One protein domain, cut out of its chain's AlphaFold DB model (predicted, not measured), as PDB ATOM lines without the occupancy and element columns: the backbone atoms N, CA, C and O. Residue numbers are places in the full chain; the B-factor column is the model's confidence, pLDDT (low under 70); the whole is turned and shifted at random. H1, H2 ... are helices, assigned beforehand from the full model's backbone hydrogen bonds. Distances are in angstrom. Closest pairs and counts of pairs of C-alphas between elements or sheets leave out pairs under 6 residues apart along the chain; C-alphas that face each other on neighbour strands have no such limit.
ATOM      1  N   GLU A  27     -40.513  25.772   0.395       50.28
ATOM      2  CA  GLU A  27     -39.940  25.561   1.725       50.28
ATOM      3  C   GLU A  27     -38.840  26.587   2.037       50.28
ATOM      4  O   GLU A  27     -38.809  27.135   3.138       50.28
ATOM      5  N   TYR A  28     -38.007  26.944   1.051       56.91
ATOM      6  CA  TYR A  28     -36.988  27.993   1.202       56.91
ATOM      7  C   TYR A  28     -37.608  29.379   1.399       56.91
ATOM      8  O   TYR A  28     -37.098  30.176   2.186       56.91
ATOM      9  N   ARG A  29     -38.728  29.673   0.721       59.31
ATOM     10  CA  ARG A  29     -39.457  30.940   0.927       59.31
ATOM     11  C   ARG A  29     -40.070  31.018   2.323       59.31
ATOM     12  O   ARG A  29     -40.065  32.091   2.925       59.31
ATOM     13  N   ASN A  30     -40.567  29.900   2.847       61.28
ATOM     14  CA  ASN A  30     -41.171  29.842   4.177       61.28
ATOM     15  C   ASN A  30     -40.123  29.997   5.288       61.28
ATOM     16  O   ASN A  30     -40.348  30.769   6.217       61.28
ATOM     17  N   ALA A  31     -38.960  29.350   5.160       61.62
ATOM     18  CA  ALA A  31     -37.860  29.489   6.116       61.62
ATOM     19  C   ALA A  31     -37.311  30.928   6.168       61.62
ATOM     20  O   ALA A  31     -37.200  31.500   7.249       61.62
ATOM     21  N   ALA A  32     -37.071  31.551   5.007       67.81
ATOM     22  CA  ALA A  32     -36.606  32.940   4.935       67.81
ATOM     23  C   ALA A  32     -37.629  33.940   5.508       67.81
ATOM     24  O   ALA A  32     -37.260  34.938   6.121       67.81
ATOM     25  N   THR A  33     -38.928  33.667   5.342       72.44
ATOM     26  CA  THR A  33     -39.991  34.515   5.904       72.44
ATOM     27  C   THR A  33     -40.091  34.360   7.430       72.44
ATOM     28  O   THR A  33     -40.334  35.345   8.128       72.44
ATOM     29  N   ALA A  34     -39.874  33.154   7.966       77.38
ATOM     30  CA  ALA A  34     -39.865  32.904   9.408       77.38
ATOM     31  C   ALA A  34     -38.678  33.592  10.108       77.38
ATOM     32  O   ALA A  34     -38.887  34.302  11.088       77.38
ATOM     33  N   GLU A  35     -37.469  33.472   9.551       77.31
ATOM     34  CA  GLU A  35     -36.256  34.149  10.047       77.31
ATOM     35  C   GLU A  35     -36.415  35.679  10.042       77.31
ATOM     36  O   GLU A  35     -36.050  36.374  10.995       77.31
ATOM     37  N   LEU A  36     -37.037  36.218   8.990       80.81
ATOM     38  CA  LEU A  36     -37.340  37.644   8.897       80.81
ATOM     39  C   LEU A  36     -38.366  38.087   9.948       80.81
ATOM     40  O   LEU A  36     -38.229  39.158  10.532       80.81
ATOM     41  N   THR A  37     -39.377  37.260  10.212       82.44
ATOM     42  CA  THR A  37     -40.396  37.536  11.235       82.44
ATOM     43  C   THR A  37     -39.784  37.556  12.634       82.44
ATOM     44  O   THR A  37     -40.111  38.435  13.426       82.44
ATOM     45  N   GLU A  38     -38.865  36.634  12.921       83.06
ATOM     46  CA  GLU A  38     -38.113  36.597  14.177       83.06
ATOM     47  C   GLU A  38     -37.212  37.828  14.331       83.06
ATOM     48  O   GLU A  38     -37.276  38.517  15.347       83.06
ATOM     49  N   THR A  39     -36.458  38.183  13.288       79.56
ATOM     50  CA  THR A  39     -35.607  39.387  13.273       79.56
ATOM     51  C   THR A  39     -36.421  40.661  13.524       79.56
ATOM     52  O   THR A  39     -35.989  41.570  14.228       79.56
ATOM     53  N   LEU A  40     -37.634  40.734  12.975       84.44
ATOM     54  CA  LEU A  40     -38.535  41.875  13.139       84.44
ATOM     55  C   LEU A  40     -39.401  41.795  14.408       84.44
ATOM     56  O   LEU A  40     -40.237  42.680  14.619       84.44
ATOM     57  N   ALA A  41     -39.233  40.786  15.268       85.56
ATOM     58  CA  ALA A  41     -39.962  40.694  16.533       85.56
ATOM     59  C   ALA A  41     -39.549  41.808  17.511       85.56
ATOM     60  O   ALA A  41     -40.389  42.332  18.252       85.56
ATOM     61  N   ASP A  42     -38.290  42.243  17.449       87.00
ATOM     62  CA  ASP A  42     -37.763  43.335  18.259       87.00
ATOM     63  C   ASP A  42     -38.188  44.727  17.743       87.00
ATOM     64  O   ASP A  42     -38.133  45.045  16.551       87.00
ATOM     65  N   ALA A  43     -38.638  45.585  18.662       86.44
ATOM     66  CA  ALA A  43     -39.178  46.902  18.333       86.44
ATOM     67  C   ALA A  43     -38.102  47.902  17.890       86.44
ATOM     68  O   ALA A  43     -38.388  48.780  17.068       86.44
ATOM     69  N   GLU A  44     -36.887  47.781  18.418       87.69
ATOM     70  CA  GLU A  44     -35.766  48.637  18.047       87.69
ATOM     71  C   GLU A  44     -35.264  48.289  16.640       87.69
ATOM     72  O   GLU A  44     -35.138  49.172  15.790       87.69
ATOM     73  N   THR A  45     -35.133  46.998  16.345       85.44
ATOM     74  CA  THR A  45     -34.790  46.463  15.026       85.44
ATOM     75  C   THR A  45     -35.802  46.899  13.971       85.44
ATOM     76  O   THR A  45     -35.412  47.438  12.934       85.44
ATOM     77  N   ARG A  46     -37.114  46.799  14.249       90.25
ATOM     78  CA  ARG A  46     -38.148  47.345  13.348       90.25
ATOM     79  C   ARG A  46     -37.959  48.834  13.087       90.25
ATOM     80  O   ARG A  46     -38.069  49.270  11.943       90.25
ATOM     81  N   ARG A  47     -37.678  49.624  14.129       89.69
ATOM     82  CA  ARG A  47     -37.464  51.070  13.986       89.69
ATOM     83  C   ARG A  47     -36.264  51.359  13.084       89.69
ATOM     84  O   ARG A  47     -36.380  52.204  12.201       89.69
ATOM     85  N   ARG A  48     -35.150  50.644  13.258       89.06
ATOM     86  CA  ARG A  48     -33.963  50.794  12.402       89.06
ATOM     87  C   ARG A  48     -34.249  50.399  10.956       89.06
ATOM     88  O   ARG A  48     -33.918  51.165  10.059       89.06
ATOM     89  N   VAL A  49     -34.943  49.283  10.727       89.56
ATOM     90  CA  VAL A  49     -35.361  48.850   9.383       89.56
ATOM     91  C   VAL A  49     -36.214  49.909   8.690       89.56
ATOM     92  O   VAL A  49     -35.942  50.248   7.542       89.56
ATOM     93  N   VAL A  50     -37.198  50.490   9.385       90.62
ATOM     94  CA  VAL A  50     -38.021  51.579   8.836       90.62
ATOM     95  C   VAL A  50     -37.174  52.813   8.513       90.62
ATOM     96  O   VAL A  50     -37.342  53.398   7.446       90.62
ATOM     97  N   CYS A  51     -36.241  53.199   9.388       89.75
ATOM     98  CA  CYS A  51     -35.320  54.304   9.112       89.75
ATOM     99  C   CYS A  51     -34.451  54.037   7.873       89.75
ATOM    100  O   CYS A  51     -34.298  54.928   7.039       89.75
ATOM    101  N   CYS A  52     -33.918  52.821   7.726       88.75
ATOM    102  CA  CYS A  52     -33.159  52.427   6.544       88.75
ATOM    103  C   CYS A  52     -34.029  52.483   5.284       88.75
ATOM    104  O   CYS A  52     -33.622  53.116   4.319       88.75
ATOM    105  N   LEU A  53     -35.232  51.899   5.307       88.75
ATOM    106  CA  LEU A  53     -36.166  51.941   4.176       88.75
ATOM    107  C   LEU A  53     -36.506  53.375   3.763       88.75
ATOM    108  O   LEU A  53     -36.558  53.662   2.573       88.75
ATOM    109  N   ARG A  54     -36.706  54.281   4.729       88.19
ATOM    110  CA  ARG A  54     -36.989  55.688   4.427       88.19
ATOM    111  C   ARG A  54     -35.824  56.355   3.702       88.19
ATOM    112  O   ARG A  54     -36.051  57.013   2.698       88.19
ATOM    113  N   ARG A  55     -34.591  56.142   4.171       86.56
ATOM    114  CA  ARG A  55     -33.394  56.674   3.506       86.56
ATOM    115  C   ARG A  55     -33.232  56.110   2.094       86.56
ATOM    116  O   ARG A  55     -32.966  56.866   1.175       86.56
ATOM    117  N   GLU A  56     -33.420  54.802   1.912       85.81
ATOM    118  CA  GLU A  56     -33.340  54.183   0.581       85.81
ATOM    119  C   GLU A  56     -34.405  54.742  -0.370       85.81
ATOM    120  O   GLU A  56     -34.129  54.938  -1.550       85.81
ATOM    121  N   LEU A  57     -35.609  55.038   0.134       84.50
ATOM    122  CA  LEU A  57     -36.657  55.677  -0.657       84.50
ATOM    123  C   LEU A  57     -36.268  57.108  -1.054       84.50
ATOM    124  O   LEU A  57     -36.367  57.454  -2.225       84.50
ATOM    125  N   GLU A  58     -35.754  57.902  -0.111       84.62
ATOM    126  CA  GLU A  58     -35.241  59.256  -0.378       84.62
ATOM    127  C   GLU A  58     -34.093  59.232  -1.414       84.62
ATOM    128  O   GLU A  58     -34.017  60.079  -2.306       84.62
ATOM    129  N   GLU A  59     -33.205  58.235  -1.350       82.00
ATOM    130  CA  GLU A  59     -32.143  58.037  -2.341       82.00
ATOM    131  C   GLU A  59     -32.689  57.590  -3.706       82.00
ATOM    132  O   GLU A  59     -32.189  58.039  -4.742       82.00
ATOM    133  N   ALA A  60     -33.719  56.745  -3.727       82.88
ATOM    134  CA  ALA A  60     -34.377  56.298  -4.950       82.88
ATOM    135  C   ALA A  60     -35.172  57.423  -5.632       82.88
ATOM    136  O   ALA A  60     -35.209  57.472  -6.861       82.88
ATOM    137  N   ASP A  61     -35.738  58.365  -4.874       82.81
ATOM    138  CA  ASP A  61     -36.471  59.514  -5.420       82.81
ATOM    139  C   ASP A  61     -35.581  60.388  -6.320       82.81
ATOM    140  O   ASP A  61     -36.045  60.943  -7.317       82.81
ATOM    141  N   CYS A  62     -34.276  60.454  -6.034       87.81
ATOM    142  CA  CYS A  62     -33.307  61.158  -6.876       87.81
ATOM    143  C   CYS A  62     -32.619  60.271  -7.931       87.81
ATOM    144  O   CYS A  62     -31.759  60.763  -8.662       87.81
ATOM    145  N   PHE A  63     -32.980  58.987  -8.051       89.25
ATOM    146  CA  PHE A  63     -32.347  58.052  -8.990       89.25
ATOM    147  C   PHE A  63     -32.423  58.537 -10.438       89.25
ATOM    148  O   PHE A  63     -31.419  58.514 -11.143       89.25
ATOM    149  N   TRP A  64     -33.597  58.996 -10.883       89.94
ATOM    150  CA  TRP A  64     -33.773  59.445 -12.267       89.94
ATOM    151  C   TRP A  64     -32.971  60.706 -12.575       89.94
ATOM    152  O   TRP A  64     -32.371  60.769 -13.639       89.94
ATOM    153  N   ALA A  65     -32.897  61.644 -11.628       89.75
ATOM    154  CA  ALA A  65     -32.065  62.838 -11.764       89.75
ATOM    155  C   ALA A  65     -30.574  62.470 -11.841       89.75
ATOM    156  O   ALA A  65     -29.884  62.877 -12.765       89.75
ATOM    157  N   LYS A  66     -30.094  61.591 -10.951       92.12
ATOM    158  CA  LYS A  66     -28.710  61.089 -10.997       92.12
ATOM    159  C   LYS A  66     -28.399  60.347 -12.296       92.12
ATOM    160  O   LYS A  66     -27.284  60.442 -12.791       92.12
ATOM    161  N   LEU A  67     -29.354  59.577 -12.821       92.12
ATOM    162  CA  LEU A  67     -29.203  58.876 -14.095       92.12
ATOM    163  C   LEU A  67     -29.118  59.863 -15.265       92.12
ATOM    164  O   LEU A  67     -28.322  59.636 -16.170       92.12
ATOM    165  N   GLU A  68     -29.923  60.926 -15.241       92.50
ATOM    166  CA  GLU A  68     -29.877  62.020 -16.218       92.50
ATOM    167  C   GLU A  68     -28.515  62.722 -16.185       92.50
ATOM    168  O   GLU A  68     -27.851  62.775 -17.220       92.50
ATOM    169  N   ASP A  69     -28.039  63.120 -15.002       93.50
ATOM    170  CA  ASP A  69     -26.720  63.742 -14.828       93.50
ATOM    171  C   ASP A  69     -25.595  62.835 -15.362       93.50
ATOM    172  O   ASP A  69     -24.764  63.257 -16.164       93.50
ATOM    173  N   ASN A  70     -25.601  61.548 -14.989       93.94
ATOM    174  CA  ASN A  70     -24.583  60.594 -15.444       93.94
ATOM    175  C   ASN A  70     -24.633  60.350 -16.960       93.94
ATOM    176  O   ASN A  70     -23.594  60.165 -17.599       93.94
ATOM    177  N   ALA A  71     -25.835  60.312 -17.539       93.00
ATOM    178  CA  ALA A  71     -26.018  60.129 -18.973       93.00
ATOM    179  C   ALA A  71     -25.499  61.345 -19.754       93.00
ATOM    180  O   ALA A  71     -24.813  61.155 -20.760       93.00
ATOM    181  N   SER A  72     -25.748  62.562 -19.266       94.62
ATOM    182  CA  SER A  72     -25.176  63.797 -19.816       94.62
ATOM    183  C   SER A  72     -23.651  63.801 -19.737       94.62
ATOM    184  O   SER A  72     -22.990  64.031 -20.749       94.62
ATOM    185  N   GLU A  73     -23.074  63.452 -18.583       95.31
ATOM    186  CA  GLU A  73     -21.617  63.389 -18.397       95.31
ATOM    187  C   GLU A  73     -20.937  62.349 -19.303       95.31
ATOM    188  O   GLU A  73     -19.834  62.579 -19.802       95.31
ATOM    189  N   THR A  74     -21.581  61.200 -19.527       94.25
ATOM    190  CA  THR A  74     -20.967  60.063 -20.232       94.25
ATOM    191  C   THR A  74     -21.213  60.086 -21.739       94.25
ATOM    192  O   THR A  74     -20.340  59.704 -22.520       94.25
ATOM    193  N   CYS A  75     -22.416  60.472 -22.165       91.12
ATOM    194  CA  CYS A  75     -22.877  60.346 -23.550       91.12
ATOM    195  C   CYS A  75     -23.086  61.696 -24.249       91.12
ATOM    196  O   CYS A  75     -23.287  61.708 -25.463       91.12
ATOM    197  N   GLY A  76     -23.018  62.809 -23.512       91.25
ATOM    198  CA  GLY A  76     -23.361  64.141 -24.001       91.25
ATOM    199  C   GLY A  76     -24.871  64.390 -24.018       91.25
ATOM    200  O   GLY A  76     -25.677  63.463 -24.154       91.25
ATOM    201  N   ASP A  77     -25.250  65.663 -23.906       88.25
ATOM    202  CA  ASP A  77     -26.646  66.091 -23.739       88.25
ATOM    203  C   ASP A  77     -27.562  65.641 -24.888       88.25
ATOM    204  O   ASP A  77     -28.702  65.246 -24.653       88.25
ATOM    205  N   ASP A  78     -27.036  65.594 -26.118       88.19
ATOM    206  CA  ASP A  78     -27.783  65.189 -27.316       88.19
ATOM    207  C   ASP A  78     -28.278  63.729 -27.260       88.19
ATOM    208  O   ASP A  78     -29.268  63.368 -27.902       88.19
ATOM    209  N   ILE A  79     -27.582  62.863 -26.516       90.50
ATOM    210  CA  ILE A  79     -27.855  61.417 -26.444       90.50
ATOM    211  C   ILE A  79     -28.429  61.028 -25.074       90.50
ATOM    212  O   ILE A  79     -29.168  60.042 -24.973       90.50
ATOM    213  N   ALA A  80     -28.141  61.810 -24.030       92.00
ATOM    214  CA  ALA A  80     -28.554  61.555 -22.655       92.00
ATOM    215  C   ALA A  80     -30.068  61.345 -22.517       92.00
ATOM    216  O   ALA A  80     -30.505  60.355 -21.923       92.00
ATOM    217  N   GLU A  81     -30.874  62.206 -23.144       91.81
ATOM    218  CA  GLU A  81     -32.337  62.110 -23.095       91.81
ATOM    219  C   GLU A  81     -32.838  60.766 -23.650       91.81
ATOM    220  O   GLU A  81     -33.663  60.089 -23.030       91.81
ATOM    221  N   SER A  82     -32.287  60.326 -24.785       91.44
ATOM    222  CA  SER A  82     -32.664  59.058 -25.424       91.44
ATOM    223  C   SER A  82     -32.279  57.847 -24.572       91.44
ATOM    224  O   SER A  82     -33.044  56.884 -24.471       91.44
ATOM    225  N   VAL A  83     -31.112  57.896 -23.924       92.38
ATOM    226  CA  VAL A  83     -30.656  56.844 -23.005       92.38
ATOM    227  C   VAL A  83     -31.594  56.757 -21.804       92.38
ATOM    228  O   VAL A  83     -32.141  55.689 -21.526       92.38
ATOM    229  N   VAL A  84     -31.859  57.874 -21.129       93.25
ATOM    230  CA  VAL A  84     -32.750  57.925 -19.959       93.25
ATOM    231  C   VAL A  84     -34.162  57.462 -20.325       93.25
ATOM    232  O   VAL A  84     -34.763  56.673 -19.589       93.25
ATOM    233  N   ALA A  85     -34.688  57.880 -21.478       92.00
ATOM    234  CA  ALA A  85     -35.994  57.449 -21.971       92.00
ATOM    235  C   ALA A  85     -36.059  55.927 -22.190       92.00
ATOM    236  O   ALA A  85     -37.043  55.286 -21.805       92.00
ATOM    237  N   ALA A  86     -35.002  55.320 -22.739       92.75
ATOM    238  CA  ALA A  86     -34.917  53.870 -22.898       92.75
ATOM    239  C   ALA A  86     -34.940  53.144 -21.541       92.75
ATOM    240  O   ALA A  86     -35.691  52.177 -21.371       92.75
ATOM    241  N   PHE A  87     -34.194  53.637 -20.548       92.69
ATOM    242  CA  PHE A  87     -34.213  53.092 -19.186       92.69
ATOM    243  C   PHE A  87     -35.599  53.203 -18.538       92.69
ATOM    244  O   PHE A  87     -36.114  52.202 -18.030       92.69
ATOM    245  N   LYS A  88     -36.246  54.375 -18.610       92.50
ATOM    246  CA  LYS A  88     -37.611  54.595 -18.094       92.50
ATOM    247  C   LYS A  88     -38.626  53.665 -18.766       92.50
ATOM    248  O   LYS A  88     -39.477  53.088 -18.086       92.50
ATOM    249  N   SER A  89     -38.513  53.460 -20.079       91.94
ATOM    250  CA  SER A  89     -39.386  52.561 -20.844       91.94
ATOM    251  C   SER A  89     -39.231  51.099 -20.413       91.94
ATOM    252  O   SER A  89     -40.218  50.429 -20.095       91.94
ATOM    253  N   ILE A  90     -37.991  50.606 -20.309       91.94
ATOM    254  CA  ILE A  90     -37.709  49.236 -19.853       91.94
ATOM    255  C   ILE A  90     -38.189  49.036 -18.414       91.94
ATOM    256  O   ILE A  90     -38.828  48.022 -18.122       91.94
ATOM    257  N   HIS A  91     -37.912  49.994 -17.527       90.81
ATOM    258  CA  HIS A  91     -38.367  49.967 -16.141       90.81
ATOM    259  C   HIS A  91     -39.897  49.883 -16.061       90.81
ATOM    260  O   HIS A  91     -40.430  48.955 -15.457       90.81
ATOM    261  N   THR A  92     -40.604  50.780 -16.752       90.38
ATOM    262  CA  THR A  92     -42.074  50.800 -16.802       90.38
ATOM    263  C   THR A  92     -42.635  49.477 -17.312       90.38
ATOM    264  O   THR A  92     -43.557  48.925 -16.719       90.38
ATOM    265  N   ARG A  93     -42.057  48.909 -18.378       90.69
ATOM    266  CA  ARG A  93     -42.494  47.617 -18.922       90.69
ATOM    267  C   ARG A  93     -42.310  46.476 -17.925       90.69
ATOM    268  O   ARG A  93     -43.174  45.608 -17.838       90.69
ATOM    269  N   ARG A  94     -41.188  46.458 -17.201       87.00
ATOM    270  CA  ARG A  94     -40.903  45.432 -16.191       87.00
ATOM    271  C   ARG A  94     -41.876  45.529 -15.027       87.00
ATOM    272  O   ARG A  94     -42.488  44.523 -14.706       87.00
ATOM    273  N   VAL A  95     -42.066  46.724 -14.468       86.94
ATOM    274  CA  VAL A  95     -42.974  46.945 -13.334       86.94
ATOM    275  C   VAL A  95     -44.417  46.609 -13.710       86.94
ATOM    276  O   VAL A  95     -45.066  45.846 -13.004       86.94
ATOM    277  N   SER A  96     -44.899  47.081 -14.861       85.94
ATOM    278  CA  SER A  96     -46.258  46.785 -15.337       85.94
ATOM    279  C   SER A  96     -46.490  45.306 -15.663       85.94
ATOM    280  O   SER A  96     -47.632  44.860 -15.716       85.94
ATOM    281  N   GLY A  97     -45.422  44.545 -15.921       86.62
ATOM    282  CA  GLY A  97     -45.488  43.114 -16.203       86.62
ATOM    283  C   GLY A  97     -45.450  42.223 -14.961       86.62
ATOM    284  O   GLY A  97     -45.585  41.007 -15.103       86.62
ATOM    285  N   MET A  98     -45.241  42.787 -13.767       89.19
ATOM    286  CA  MET A  98     -45.168  42.006 -12.534       89.19
ATOM    287  C   MET A  98     -46.562  41.639 -12.028       89.19
ATOM    288  O   MET A  98     -47.447  42.485 -11.909       89.19
ATOM    289  N   ASN A  99     -46.745  40.369 -11.673       90.38
ATOM    290  CA  ASN A  99     -47.924  39.922 -10.937       90.38
ATOM    291  C   ASN A  99     -47.746  40.119  -9.416       90.38
ATOM    292  O   ASN A  99     -46.650  40.409  -8.933       90.38
ATOM    293  N   LEU A 100     -48.826  39.933  -8.650       87.62
ATOM    294  CA  LEU A 100     -48.812  40.131  -7.194       87.62
ATOM    295  C   LEU A 100     -47.793  39.239  -6.470       87.62
ATOM    296  O   LEU A 100     -47.153  39.699  -5.530       87.62
ATOM    297  N   GLU A 101     -47.597  37.997  -6.916       87.75
ATOM    298  CA  GLU A 101     -46.627  37.082  -6.301       87.75
ATOM    299  C   GLU A 101     -45.182  37.540  -6.519       87.75
ATOM    300  O   GLU A 101     -44.334  37.391  -5.641       87.75
ATOM    301  N   GLN A 102     -44.890  38.101  -7.691       85.88
ATOM    302  CA  GLN A 102     -43.580  38.657  -8.019       85.88
ATOM    303  C   GLN A 102     -43.318  39.947  -7.246       85.88
ATOM    304  O   GLN A 102     -42.205  40.137  -6.761       85.88
ATOM    305  N   ILE A 103     -44.328  40.810  -7.107       86.81
ATOM    306  CA  ILE A 103     -44.237  42.020  -6.279       86.81
ATOM    307  C   ILE A 103     -43.949  41.626  -4.829       86.81
ATOM    308  O   ILE A 103     -42.995  42.126  -4.240       86.81
ATOM    309  N   ASP A 104     -44.708  40.679  -4.284       86.75
ATOM    310  CA  ASP A 104     -44.536  40.214  -2.909       86.75
ATOM    311  C   ASP A 104     -43.160  39.567  -2.673       86.75
ATOM    312  O   ASP A 104     -42.515  39.825  -1.655       86.75
ATOM    313  N   ALA A 105     -42.652  38.792  -3.637       85.44
ATOM    314  CA  ALA A 105     -41.296  38.247  -3.573       85.44
ATOM    315  C   ALA A 105     -40.228  39.355  -3.524       85.44
ATOM    316  O   ALA A 105     -39.337  39.301  -2.679       85.44
ATOM    317  N   VAL A 106     -40.343  40.385  -4.371       86.88
ATOM    318  CA  VAL A 106     -39.415  41.528  -4.369       86.88
ATOM    319  C   VAL A 106     -39.495  42.301  -3.053       86.88
ATOM    320  O   VAL A 106     -38.460  42.631  -2.478       86.88
ATOM    321  N   CYS A 107     -40.699  42.552  -2.533       87.69
ATOM    322  CA  CYS A 107     -40.875  43.215  -1.242       87.69
ATOM    323  C   CYS A 107     -40.219  42.426  -0.101       87.69
ATOM    324  O   CYS A 107     -39.542  43.021   0.740       87.69
ATOM    325  N   ARG A 108     -40.367  41.094  -0.086       86.81
ATOM    326  CA  ARG A 108     -39.710  40.228   0.903       86.81
ATOM    327  C   ARG A 108     -38.189  40.254   0.781       86.81
ATOM    328  O   ARG A 108     -37.517  40.373   1.803       86.81
ATOM    329  N   ASP A 109     -37.652  40.203  -0.433       87.62
ATOM    330  CA  ASP A 109     -36.206  40.262  -0.670       87.62
ATOM    331  C   ASP A 109     -35.610  41.605  -0.213       87.62
ATOM    332  O   ASP A 109     -34.580  41.629   0.466       87.62
ATOM    333  N   VAL A 110     -36.280  42.724  -0.516       87.75
ATOM    334  CA  VAL A 110     -35.880  44.064  -0.048       87.75
ATOM    335  C   VAL A 110     -35.915  44.133   1.477       87.75
ATOM    336  O   VAL A 110     -34.949  44.578   2.097       87.75
ATOM    337  N   LEU A 111     -36.995  43.656   2.099       88.31
ATOM    338  CA  LEU A 111     -37.132  43.674   3.552       88.31
ATOM    339  C   LEU A 111     -36.051  42.824   4.235       88.31
ATOM    340  O   LEU A 111     -35.466  43.269   5.220       88.31
ATOM    341  N   ALA A 112     -35.726  41.650   3.687       87.75
ATOM    342  CA  ALA A 112     -34.649  40.799   4.187       87.75
ATOM    343  C   ALA A 112     -33.270  41.467   4.067       87.75
ATOM    344  O   ALA A 112     -32.469  41.423   5.004       87.75
ATOM    345  N   LEU A 113     -32.995  42.129   2.940       86.75
ATOM    346  CA  LEU A 113     -31.750  42.866   2.729       86.75
ATOM    347  C   LEU A 113     -31.595  44.006   3.746       86.75
ATOM    348  O   LEU A 113     -30.531  44.165   4.351       86.75
ATOM    349  N   VAL A 114     -32.661  44.777   3.964       87.50
ATOM    350  CA  VAL A 114     -32.639  45.911   4.892       87.50
ATOM    351  C   VAL A 114     -32.574  45.447   6.345       87.50
ATOM    352  O   VAL A 114     -31.808  46.019   7.117       87.50
ATOM    353  N   ALA A 115     -33.283  44.377   6.715       85.94
ATOM    354  CA  ALA A 115     -33.181  43.766   8.042       85.94
ATOM    355  C   ALA A 115     -31.749  43.308   8.344       85.94
ATOM    356  O   ALA A 115     -31.191  43.640   9.390       85.94
ATOM    357  N   LYS A 116     -31.099  42.645   7.382       84.44
ATOM    358  CA  LYS A 116     -29.698  42.231   7.509       84.44
ATOM    359  C   LYS A 116     -28.739  43.414   7.655       84.44
ATOM    360  O   LYS A 116     -27.741  43.297   8.360       84.44
ATOM    361  N   ARG A 117     -29.005  44.540   6.987       83.88
ATOM    362  CA  ARG A 117     -28.206  45.767   7.129       83.88
ATOM    363  C   ARG A 117     -28.402  46.408   8.502       83.88
ATOM    364  O   ARG A 117     -27.416  46.702   9.163       83.88
ATOM    365  N   ALA A 118     -29.647  46.545   8.950       82.75
ATOM    366  CA  ALA A 118     -29.976  47.125  10.250       82.75
ATOM    367  C   ALA A 118     -29.366  46.341  11.427       82.75
ATOM    368  O   ALA A 118     -28.986  46.949  12.421       82.75
ATOM    369  N   ALA A 119     -29.231  45.017  11.294       78.19
ATOM    370  CA  ALA A 119     -28.545  44.168  12.271       78.19
ATOM    371  C   ALA A 119     -27.006  44.302  12.237       78.19
ATOM    372  O   ALA A 119     -26.336  44.022  13.225       78.19
ATOM    373  N   ARG A 120     -26.416  44.717  11.106       74.44
ATOM    374  CA  ARG A 120     -24.961  44.934  10.973       74.44
ATOM    375  C   ARG A 120     -24.509  46.280  11.515       74.44
ATOM    376  O   ARG A 120     -23.410  46.358  12.049       74.44
ATOM    377  N   ASP A 121     -25.359  47.296  11.415       67.06
ATOM    378  CA  ASP A 121     -25.112  48.623  11.992       67.06
ATOM    379  C   ASP A 121     -25.139  48.602  13.546       67.06
ATOM    380  O   ASP A 121     -24.919  49.626  14.185       67.06
ATOM    381  N   GLU A 122     -25.385  47.430  14.154       55.28
ATOM    382  CA  GLU A 122     -25.285  47.142  15.592       55.28
ATOM    383  C   GLU A 122     -23.916  46.587  16.034       55.28
ATOM    384  O   GLU A 122     -23.673  46.440  17.233       55.28
TER     385      GLU A 122
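Overview. This is residues 27 to 122 of the 124 residues of an uncharacterized protein of Besnoitia besnoiti (UniProt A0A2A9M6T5). Four helices make an open, flat frame: H2 then H3 form the long side, H4 folds back from H3, and H5 returns to H2, with H1 packed on H5. The printed part has 96 residues with five named helices, H1 to H5, all helix. It is loose, radius of gyration of the C-alphas 17.6 A, spanning 51 by 31 by 16 A.

Arrangement. H1, residues 27 to 39, touches H5, residues 100 to 120, the same way at a steep tilt of 44 degrees; the closest C-alphas, Leu 36 and Ala 112, are 6.3 A apart. H2, residues 43 to 61, touches H5 with residues 45 to 53 alone, opposite ways at a steep tilt of 66 degrees, closest at C-alphas 49 and 115, 5.7 A. H2 and H3, residues 63 to 75, meet only through their link. H3 and H4, residues 77 to 96, form a hairpin, closest at C-alphas 71 and 80, 4.7 A. H4 is apart from H5. Every O i to N i+4 pair is within hydrogen-bond range in H1, H2, H3 and H5, 14 of 16 in H4.

Along the chain. H1 begins at C-alpha 27 (-39.940, 25.561, 1.725); H5, 30.4 A long, ends at C-alpha 120 (-24.961, 44.934, 10.973).

Size, cuts and confidence. The printed part has no cut, and the four links are tight. Residues 27 to 32 and 121 to 122 have pLDDT under 70.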